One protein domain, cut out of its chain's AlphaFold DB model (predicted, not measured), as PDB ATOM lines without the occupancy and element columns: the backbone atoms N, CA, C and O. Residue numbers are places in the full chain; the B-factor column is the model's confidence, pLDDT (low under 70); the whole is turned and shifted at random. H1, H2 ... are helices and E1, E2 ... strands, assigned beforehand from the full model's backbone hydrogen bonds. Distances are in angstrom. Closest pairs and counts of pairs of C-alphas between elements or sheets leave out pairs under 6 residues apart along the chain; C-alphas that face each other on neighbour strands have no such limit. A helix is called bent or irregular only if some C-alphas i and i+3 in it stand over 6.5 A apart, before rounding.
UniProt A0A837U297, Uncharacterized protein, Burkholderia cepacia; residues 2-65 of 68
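Overview. This is residues 2 to 65 of the 68 residues of an uncharacterized protein of Burkholderia cepacia (UniProt A0A837U297). A small sheet of three strands has the helix H2 packed over one face, running along its strands, while two short helices, H1 and H3, sit near each other at one end of the sheet. At the opposite end, the long loop of the hairpin E1 and E2 reaches away and makes much of the length. The printed part has 64 residues, with three named helices and three named strands in the order H1 E1 E2 H2 E3 H3; the sheet order is E2 E1 E3, antiparallel throughout, and the class is mixed, helices and strands. The whole is compact, with a radius of gyration of the C-alphas of 12.1 A, and spans 34 by 23 by 19 A.

Arrangement. Start at the inner strand E1, residues 11 to 16. On one side is its antiparallel neighbour E2, residues 28 to 31, at 152 degrees; look for N 12 and O 30 at 2.8 A. On the other side is E3, residues 55 to 59, antiparallel at 156 degrees, with N 16 and O 55 at 2.8 A. Next find H2, residues 40 to 49, on the sheet at a height over the sheet of 10.8 A. It lies over E1, and only just not over E3, since 5 of its C-alphas fall on E1 and 2 on E3; on the local plane it runs along E1 at 13 degrees. Its closest C-alpha pair with E1 is Ala 13 and Ala 40, 6.2 A. E2, H2 and E3 form a split strand-helix-strand unit, two strands running the same way with E1 between them, and its crossover is right-handed. H1, residues 2 to 7, and H3, residues 60 to 64, each only graze the sheet. They are close but not clearly touching, the closest C-alphas being those of Met 5 and Arg 60, 7.0 A apart; H2 is apart from both. In H1 and H3 every O i to N i+4 pair is within hydrogen-bond range; in H2 it is 3 of 6.

Along the chain. Find C-alpha 11 at (96.124, 66.240, 9.448); from there E1 runs 14.2 A to C-alpha 16. E2 is 9.7 A long and E3 11.1 A. H2 runs 15.2 A from C-alpha 40 at (91.222, 73.928, 11.065) and is irregular: C-alphas 41 and 44 are 7.1 A apart. H1 measures 8.6 A, and H3 6.6 A, ending at C-alpha 64 at (101.935, 72.695, -0.602).

Size, cuts and confidence. The C-alphas of Arg 21 and Lys 65 are the two farthest apart, 35.3 A. The printed part has no cut. The link from E1 to E2, 11 residues, is long. Look for low confidence, pLDDT under 70, at residues 19 to 25 and residue 65; the mean of the printed part is 86.1.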
ATOM      1  N   LYS A   2     105.897  68.296   9.713       90.38
ATOM      2  CA  LYS A   2     105.901  68.070   8.248       90.38
ATOM      3  C   LYS A   2     105.892  66.587   7.839       90.38
ATOM      4  O   LYS A   2     105.094  66.213   6.994       90.38
ATOM      5  N   ALA A   3     106.723  65.749   8.471       90.75
ATOM      6  CA  ALA A   3     106.720  64.298   8.237       90.75
ATOM      7  C   ALA A   3     105.358  63.671   8.583       90.75
ATOM      8  O   ALA A   3     104.733  63.088   7.716       90.75
ATOM      9  N   ALA A   4     104.829  63.927   9.784       90.88
ATOM     10  CA  ALA A   4     103.491  63.473  10.175       90.88
ATOM     11  C   ALA A   4     102.377  63.948   9.216       90.88
ATOM     12  O   ALA A   4     101.502  63.170   8.882       90.88
ATOM     13  N   MET A   5     102.430  65.186   8.713       92.38
ATOM     14  CA  MET A   5     101.496  65.687   7.688       92.38
ATOM     15  C   MET A   5     101.634  64.977   6.336       92.38
ATOM     16  O   MET A   5     100.660  64.869   5.593       92.38
ATOM     17  N   ARG A   6     102.844  64.553   5.972       90.94
ATOM     18  CA  ARG A   6     103.072  63.753   4.766       90.94
ATOM     19  C   ARG A   6     102.535  62.336   4.957       90.94
ATOM     20  O   ARG A   6     101.921  61.809   4.039       90.94
ATOM     21  N   ASP A   7     102.773  61.754   6.127       94.12
ATOM     22  CA  ASP A   7     102.465  60.356   6.419       94.12
ATOM     23  C   ASP A   7     100.966  60.154   6.743       94.12
ATOM     24  O   ASP A   7     100.409  59.106   6.429       94.12
ATOM     25  N   ASP A   8     100.293  61.169   7.296       92.69
ATOM     26  CA  ASP A   8      98.848  61.192   7.544       92.69
ATOM     27  C   ASP A   8      98.185  62.341   6.752       92.69
ATOM     28  O   ASP A   8      98.365  63.516   7.104       92.69
ATOM     29  N   PRO A   9      97.410  62.048   5.686       91.75
ATOM     30  CA  PRO A   9      96.760  63.063   4.857       91.75
ATOM     31  C   PRO A   9      95.597  63.780   5.558       91.75
ATOM     32  O   PRO A   9      95.183  64.842   5.094       91.75
ATOM     33  N   THR A  10      95.090  63.244   6.669       94.00
ATOM     34  CA  THR A  10      93.946  63.811   7.397       94.00
ATOM     35  C   THR A  10      94.349  64.987   8.282       94.00
ATOM     36  O   THR A  10      93.509  65.817   8.606       94.00
ATOM     37  N   ILE A  11      95.632  65.115   8.642       94.62
ATOM     38  CA  ILE A  11      96.124  66.240   9.448       94.62
ATOM     39  C   ILE A  11      96.076  67.535   8.626       94.62
ATOM     40  O   ILE A  11      96.793  67.687   7.638       94.62
ATOM     41  N   GLU A  12      95.287  68.515   9.041       94.94
ATOM     42  CA  GLU A  12      95.132  69.798   8.353       94.94
ATOM     43  C   GLU A  12      96.033  70.888   8.937       94.94
ATOM     44  O   GLU A  12      96.604  71.703   8.203       94.94
ATOM     45  N   ALA A  13      96.209  70.886  10.258       94.94
ATOM     46  CA  ALA A  13      97.059  71.838  10.954       94.94
ATOM     47  C   ALA A  13      97.667  71.222  12.212       94.94
ATOM     48  O   ALA A  13      97.043  70.400  12.872       94.94
ATOM     49  N   PHE A  14      98.862  71.670  12.583       94.12
ATOM     50  CA  PHE A  14      99.322  71.540  13.962       94.12
ATOM     51  C   PHE A  14      99.116  72.865  14.674       94.12
ATOM     52  O   PHE A  14      99.462  73.931  14.149       94.12
ATOM     53  N   VAL A  15      98.579  72.795  15.881       92.38
ATOM     54  CA  VAL A  15      98.237  73.959  16.683       92.38
ATOM     55  C   VAL A  15      98.778  73.837  18.095       92.38
ATOM     56  O   VAL A  15      99.082  72.749  18.575       92.38
ATOM     57  N   GLN A  16      98.887  74.969  18.772       90.69
ATOM     58  CA  GLN A  16      99.349  75.059  20.145       90.69
ATOM     59  C   GLN A  16      98.313  75.795  20.988       90.69
ATOM     60  O   GLN A  16      97.905  76.912  20.649       90.69
ATOM     61  N   PHE A  17      97.923  75.179  22.102       85.88
ATOM     62  CA  PHE A  17      97.016  75.770  23.078       85.88
ATOM     63  C   PHE A  17      97.796  76.478  24.189       85.88
ATOM     64  O   PHE A  17      98.852  76.024  24.638       85.88
ATOM     65  N   ASN A  18      97.250  77.594  24.660       77.88
ATOM     66  CA  ASN A  18      97.765  78.314  25.816       77.88
ATOM     67  C   ASN A  18      96.985  77.879  27.065       77.88
ATOM     68  O   ASN A  18      95.851  78.309  27.257       77.88
ATOM     69  N   GLY A  19      97.586  77.068  27.937       64.50
ATOM     70  CA  GLY A  19      96.944  76.484  29.126       64.50
ATOM     71  C   GLY A  19      96.783  77.423  30.330       64.50
ATOM     72  O   GLY A  19      96.658  76.955  31.454       64.50
ATOM     73  N   GLY A  20      96.815  78.745  30.131       57.69
ATOM     74  CA  GLY A  20      96.762  79.726  31.219       57.69
ATOM     75  C   GLY A  20      98.066  79.847  32.035       57.69
ATOM     76  O   GLY A  20      98.821  78.898  32.227       57.69
ATOM     77  N   ARG A  21      98.347  81.080  32.479       55.50
ATOM     78  CA  ARG A  21      99.507  81.587  33.258       55.50
ATOM     79  C   ARG A  21     100.939  81.343  32.744       55.50
ATOM     80  O   ARG A  21     101.705  82.290  32.836       55.50
ATOM     81  N   ALA A  22     101.304  80.207  32.159       55.53
ATOM     82  CA  ALA A  22     102.618  79.998  31.511       55.53
ATOM     83  C   ALA A  22     102.741  78.655  30.770       55.53
ATOM     84  O   ALA A  22     103.739  78.420  30.091       55.53
ATOM     85  N   HIS A  23     101.760  77.759  30.896       56.84
ATOM     86  CA  HIS A  23     101.880  76.417  30.342       56.84
ATOM     87  C   HIS A  23     101.512  76.424  28.862       56.84
ATOM     88  O   HIS A  23     100.351  76.572  28.474       56.84
ATOM     89  N   ILE A  24     102.533  76.284  28.026       60.34
ATOM     90  CA  ILE A  24     102.371  75.882  26.637       60.34
ATOM     91  C   ILE A  24     101.958  74.410  26.658       60.34
ATOM     92  O   ILE A  24     102.731  73.561  27.095       60.34
ATOM     93  N   LEU A  25     100.742  74.111  26.206       67.81
ATOM     94  CA  LEU A  25     100.383  72.731  25.893       67.81
ATOM     95  C   LEU A  25     101.167  72.299  24.651       67.81
ATOM     96  O   LEU A  25     101.372  73.099  23.732       67.81
ATOM     97  N   HIS A  26     101.615  71.041  24.635       75.00
ATOM     98  CA  HIS A  26     102.252  70.446  23.463       75.00
ATOM     99  C   HIS A  26     101.369  70.596  22.219       75.00
ATOM    100  O   HIS A  26     100.150  70.761  22.307       75.00
ATOM    101  N   ALA A  27     102.003  70.567  21.049       84.56
ATOM    102  CA  ALA A  27     101.288  70.725  19.800       84.56
ATOM    103  C   ALA A  27     100.280  69.590  19.581       84.56
ATOM    104  O   ALA A  27     100.631  68.420  19.721       84.56
ATOM    105  N   ALA A  28      99.064  69.957  19.194       89.12
ATOM    106  CA  ALA A  28      98.002  69.040  18.811       89.12
ATOM    107  C   ALA A  28      97.787  69.108  17.299       89.12
ATOM    108  O   ALA A  28      97.914  70.175  16.693       89.12
ATOM    109  N   ASP A  29      97.458  67.981  16.688       91.56
ATOM    110  CA  ASP A  29      97.040  67.901  15.299       91.56
ATOM    111  C   ASP A  29      95.524  68.039  15.165       91.56
ATOM    112  O   ASP A  29      94.740  67.377  15.837       91.56
ATOM    113  N   PHE A  30      95.120  68.935  14.276       93.69
ATOM    114  CA  PHE A  30      93.747  69.119  13.832       93.69
ATOM    115  C   PHE A  30      93.566  68.295  12.566       93.69
ATOM    116  O   PHE A  30      94.369  68.427  11.636       93.69
ATOM    117  N   ARG A  31      92.551  67.427  12.548       94.25
ATOM    118  CA  ARG A  31      92.293  66.472  11.463       94.25
ATOM    119  C   ARG A  31      90.957  66.739  10.785       94.25
ATOM    120  O   ARG A  31      90.058  67.258  11.436       94.25
ATOM    121  N   THR A  32      90.836  66.313   9.529       93.25
ATOM    122  CA  THR A  32      89.600  66.311   8.718       93.25
ATOM    123  C   THR A  32      88.923  64.940   8.632       93.25
ATOM    124  O   THR A  32      88.027  64.746   7.816       93.25
ATOM    125  N   ALA A  33      89.384  63.953   9.407       91.75
ATOM    126  CA  ALA A  33      88.703  62.672   9.567       91.75
ATOM    127  C   ALA A  33      89.096  61.985  10.885       91.75
ATOM    128  O   ALA A  33      90.161  62.247  11.455       91.75
ATOM    129  N   GLY A  34      88.259  61.041  11.325       89.62
ATOM    130  CA  GLY A  34      88.505  60.167  12.474       89.62
ATOM    131  C   GLY A  34      87.657  60.505  13.708       89.62
ATOM    132  O   GLY A  34      86.897  61.468  13.704       89.62
ATOM    133  N   PRO A  35      87.776  59.719  14.793       85.50
ATOM    134  CA  PRO A  35      86.926  59.861  15.983       85.50
ATOM    135  C   PRO A  35      87.137  61.171  16.762       85.50
ATOM    136  O   PRO A  35      86.308  61.520  17.596       85.50
ATOM    137  N   TYR A  36      88.230  61.890  16.492       84.81
ATOM    138  CA  TYR A  36      88.574  63.174  17.112       84.81
ATOM    139  C   TYR A  36      88.852  64.240  16.045       84.81
ATOM    140  O   TYR A  36      89.788  65.028  16.166       84.81
ATOM    141  N   GLU A  37      88.080  64.210  14.957       90.56
ATOM    142  CA  GLU A  37      88.154  65.203  13.892       90.56
ATOM    143  C   GLU A  37      87.875  66.613  14.432       90.56
ATOM    144  O   GLU A  37      86.854  66.868  15.072       90.56
ATOM    145  N   ILE A  38      88.792  67.536  14.153       92.00
ATOM    146  CA  ILE A  38      88.650  68.960  14.454       92.00
ATOM    147  C   ILE A  38      89.251  69.704  13.259       92.00
ATOM    148  O   ILE A  38      90.471  69.893  13.226       92.00
ATOM    149  N   PRO A  39      88.447  70.112  12.264       91.19
ATOM    150  CA  PRO A  39      88.979  70.809  11.103       91.19
ATOM    151  C   PRO A  39      89.522  72.189  11.496       91.19
ATOM    152  O   PRO A  39      89.013  72.864  12.398       91.19
ATOM    153  N   ALA A  40      90.559  72.650  10.797       91.50
ATOM    154  CA  ALA A  40      91.222  73.928  11.065       91.50
ATOM    155  C   ALA A  40      90.294  75.139  10.855       91.50
ATOM    156  O   ALA A  40      90.544  76.221  11.396       91.50
ATOM    157  N   THR A  41      89.198  74.961  10.120       92.19
ATOM    158  CA  THR A  41      88.128  75.954   9.953       92.19
ATOM    159  C   THR A  41      87.411  76.295  11.261       92.19
ATOM    160  O   THR A  41      86.846  77.380  11.359       92.19
ATOM    161  N   LEU A  42      87.480  75.438  12.289       92.56
ATOM    162  CA  LEU A  42      86.904  75.707  13.612       92.56
ATOM    163  C   LEU A  42      87.788  76.585  14.502       92.56
ATOM    164  O   LEU A  42      87.324  77.044  15.543       92.56
ATOM    165  N   ILE A  43      89.040  76.856  14.119       91.44
ATOM    166  CA  ILE A  43      89.973  77.652  14.933       91.44
ATOM    167  C   ILE A  43      89.404  79.031  15.318       91.44
ATOM    168  O   ILE A  43      89.541  79.392  16.486       91.44
ATOM    169  N   PRO A  44      88.754  79.812  14.426       91.69
ATOM    170  CA  PRO A  44      88.126  81.077  14.814       91.69
ATOM    171  C   PRO A  44      87.059  80.902  15.900       91.69
ATOM    172  O   PRO A  44      87.063  81.641  16.883       91.69
ATOM    173  N   THR A  45      86.200  79.888  15.767       93.56
ATOM    174  CA  THR A  45      85.174  79.556  16.764       93.56
ATOM    175  C   THR A  45      85.806  79.134  18.087       93.56
ATOM    176  O   THR A  45      85.428  79.637  19.137       93.56
ATOM    177  N   ILE A  46      86.824  78.270  18.058       89.62
ATOM    178  CA  ILE A  46      87.565  77.856  19.257       89.62
ATOM    179  C   ILE A  46      88.192  79.078  19.937       89.62
ATOM    180  O   ILE A  46      88.031  79.264  21.139       89.62
ATOM    181  N   ASN A  47      88.844  79.956  19.174       90.00
ATOM    182  CA  ASN A  47      89.470  81.169  19.697       90.00
ATOM    183  C   ASN A  47      88.471  82.135  20.339       90.00
ATOM    184  O   ASN A  47      88.838  82.797  21.303       90.00
ATOM    185  N   HIS A  48      87.228  82.191  19.857       91.56
ATOM    186  CA  HIS A  48      86.168  82.987  20.479       91.56
ATOM    187  C   HIS A  48      85.846  82.522  21.911       91.56
ATOM    188  O   HIS A  48      85.465  83.328  22.755       91.56
ATOM    189  N   HIS A  49      86.030  81.234  22.208       88.12
ATOM    190  CA  HIS A  49      85.735  80.651  23.520       88.12
ATOM    191  C   HIS A  49      86.954  80.545  24.449       88.12
ATOM    192  O   HIS A  49      86.812  80.116  25.593       88.12
ATOM    193  N   LEU A  50      88.151  80.925  23.991       84.50
ATOM    194  CA  LEU A  50      89.378  80.812  24.775       84.50
ATOM    195  C   LEU A  50      89.881  82.177  25.246       84.50
ATOM    196  O   LEU A  50      89.980  83.128  24.479       84.50
ATOM    197  N   MET A  51      90.344  82.235  26.498       84.69
ATOM    198  CA  MET A  51      91.009  83.422  27.064       84.69
ATOM    199  C   MET A  51      92.299  83.807  26.324       84.69
ATOM    200  O   MET A  51      92.777  84.935  26.430       84.69
ATOM    201  N   ARG A  52      92.913  82.850  25.621       84.69
ATOM    202  CA  ARG A  52      94.089  83.047  24.774       84.69
ATOM    203  C   ARG A  52      93.912  82.242  23.498       84.69
ATOM    204  O   ARG A  52      93.625  81.050  23.567       84.69
ATOM    205  N   ALA A  53      94.151  82.885  22.361       86.00
ATOM    206  CA  ALA A  53      94.028  82.242  21.064       86.00
ATOM    207  C   ALA A  53      94.964  81.028  20.934       86.00
ATOM    208  O   ALA A  53      96.107  81.028  21.409       86.00
ATOM    209  N   VAL A  54      94.466  80.012  20.242       88.12
ATOM    210  CA  VAL A  54      95.236  78.930  19.647       88.12
ATOM    211  C   VAL A  54      96.208  79.521  18.632       88.12
ATOM    212  O   VAL A  54      95.827  80.314  17.767       88.12
ATOM    213  N   ARG A  55      97.473  79.099  18.706       89.12
ATOM    214  CA  ARG A  55      98.491  79.444  17.713       89.12
ATOM    215  C   ARG A  55      98.598  78.330  16.684       89.12
ATOM    216  O   ARG A  55      98.853  77.184  17.039       89.12
ATOM    217  N   VAL A  56      98.464  78.671  15.408       91.75
ATOM    218  CA  VAL A  56      98.755  77.740  14.312       91.75
ATOM    219  C   VAL A  56     100.267  77.652  14.130       91.75
ATOM    220  O   VAL A  56     100.928  78.679  13.982       91.75
ATOM    221  N   LEU A  57     100.815  76.437  14.167       92.88
ATOM    222  CA  LEU A  57     102.246  76.186  13.985       92.88
ATOM    223  C   LEU A  57     102.588  75.876  12.528       92.88
ATOM    224  O   LEU A  57     103.606  76.344  12.025       92.88
ATOM    225  N   ILE A  58     101.737  75.102  11.854       92.81
ATOM    226  CA  ILE A  58     101.835  74.819  10.420       92.81
ATOM    227  C   ILE A  58     100.470  74.378   9.892       92.81
ATOM    228  O   ILE A  58      99.755  73.645  10.582       92.81
ATOM    229  N   ARG A  59     100.113  74.796   8.674       94.00
ATOM    230  CA  ARG A  59      98.969  74.262   7.923       94.00
ATOM    231  C   ARG A  59      99.444  73.413   6.756       94.00
ATOM    232  O   ARG A  59     100.509  73.656   6.191       94.00
ATOM    233  N   ARG A  60      98.614  72.462   6.326       92.25
ATOM    234  CA  ARG A  60      98.892  71.641   5.138       92.25
ATOM    235  C   ARG A  60      99.101  72.502   3.891       92.25
ATOM    236  O   ARG A  60      99.999  72.219   3.107       92.25
ATOM    237  N   SER A  61      98.345  73.593   3.749       89.00
ATOM    238  CA  SER A  61      98.516  74.569   2.664       89.00
ATOM    239  C   SER A  61      99.923  75.167   2.598       89.00
ATOM    240  O   SER A  61     100.407  75.471   1.513       89.00
ATOM    241  N   ASP A  62     100.593  75.314   3.741       87.38
ATOM    242  CA  ASP A  62     101.931  75.908   3.827       87.38
ATOM    243  C   ASP A  62     103.012  74.913   3.383       87.38
ATOM    244  O   ASP A  62     104.091  75.314   2.962       87.38
ATOM    245  N   CYS A  63     102.717  73.610   3.447       82.12
ATOM    246  CA  CYS A  63     103.561  72.548   2.897       82.12
ATOM    247  C   CYS A  63     103.402  72.389   1.377       82.12
ATOM    248  O   CYS A  63     104.287  71.830   0.738       82.12
ATOM    249  N   LEU A  64     102.267  72.826   0.821       74.25
ATOM    250  CA  LEU A  64     101.935  72.695  -0.602       74.25
ATOM    251  C   LEU A  64     102.362  73.912  -1.425       74.25
ATOM    252  O   LEU A  64     102.547  73.793  -2.634       74.25
ATOM    253  N   LYS A  65     102.521  75.082  -0.794       66.25
ATOM    254  CA  LYS A  65     103.093  76.251  -1.461       66.25
ATOM    255  C   LYS A  65     104.588  76.003  -1.689       66.25
ATOM    256  O   LYS A  65     105.310  75.837  -0.704       66.25
TER     257      LYS A  65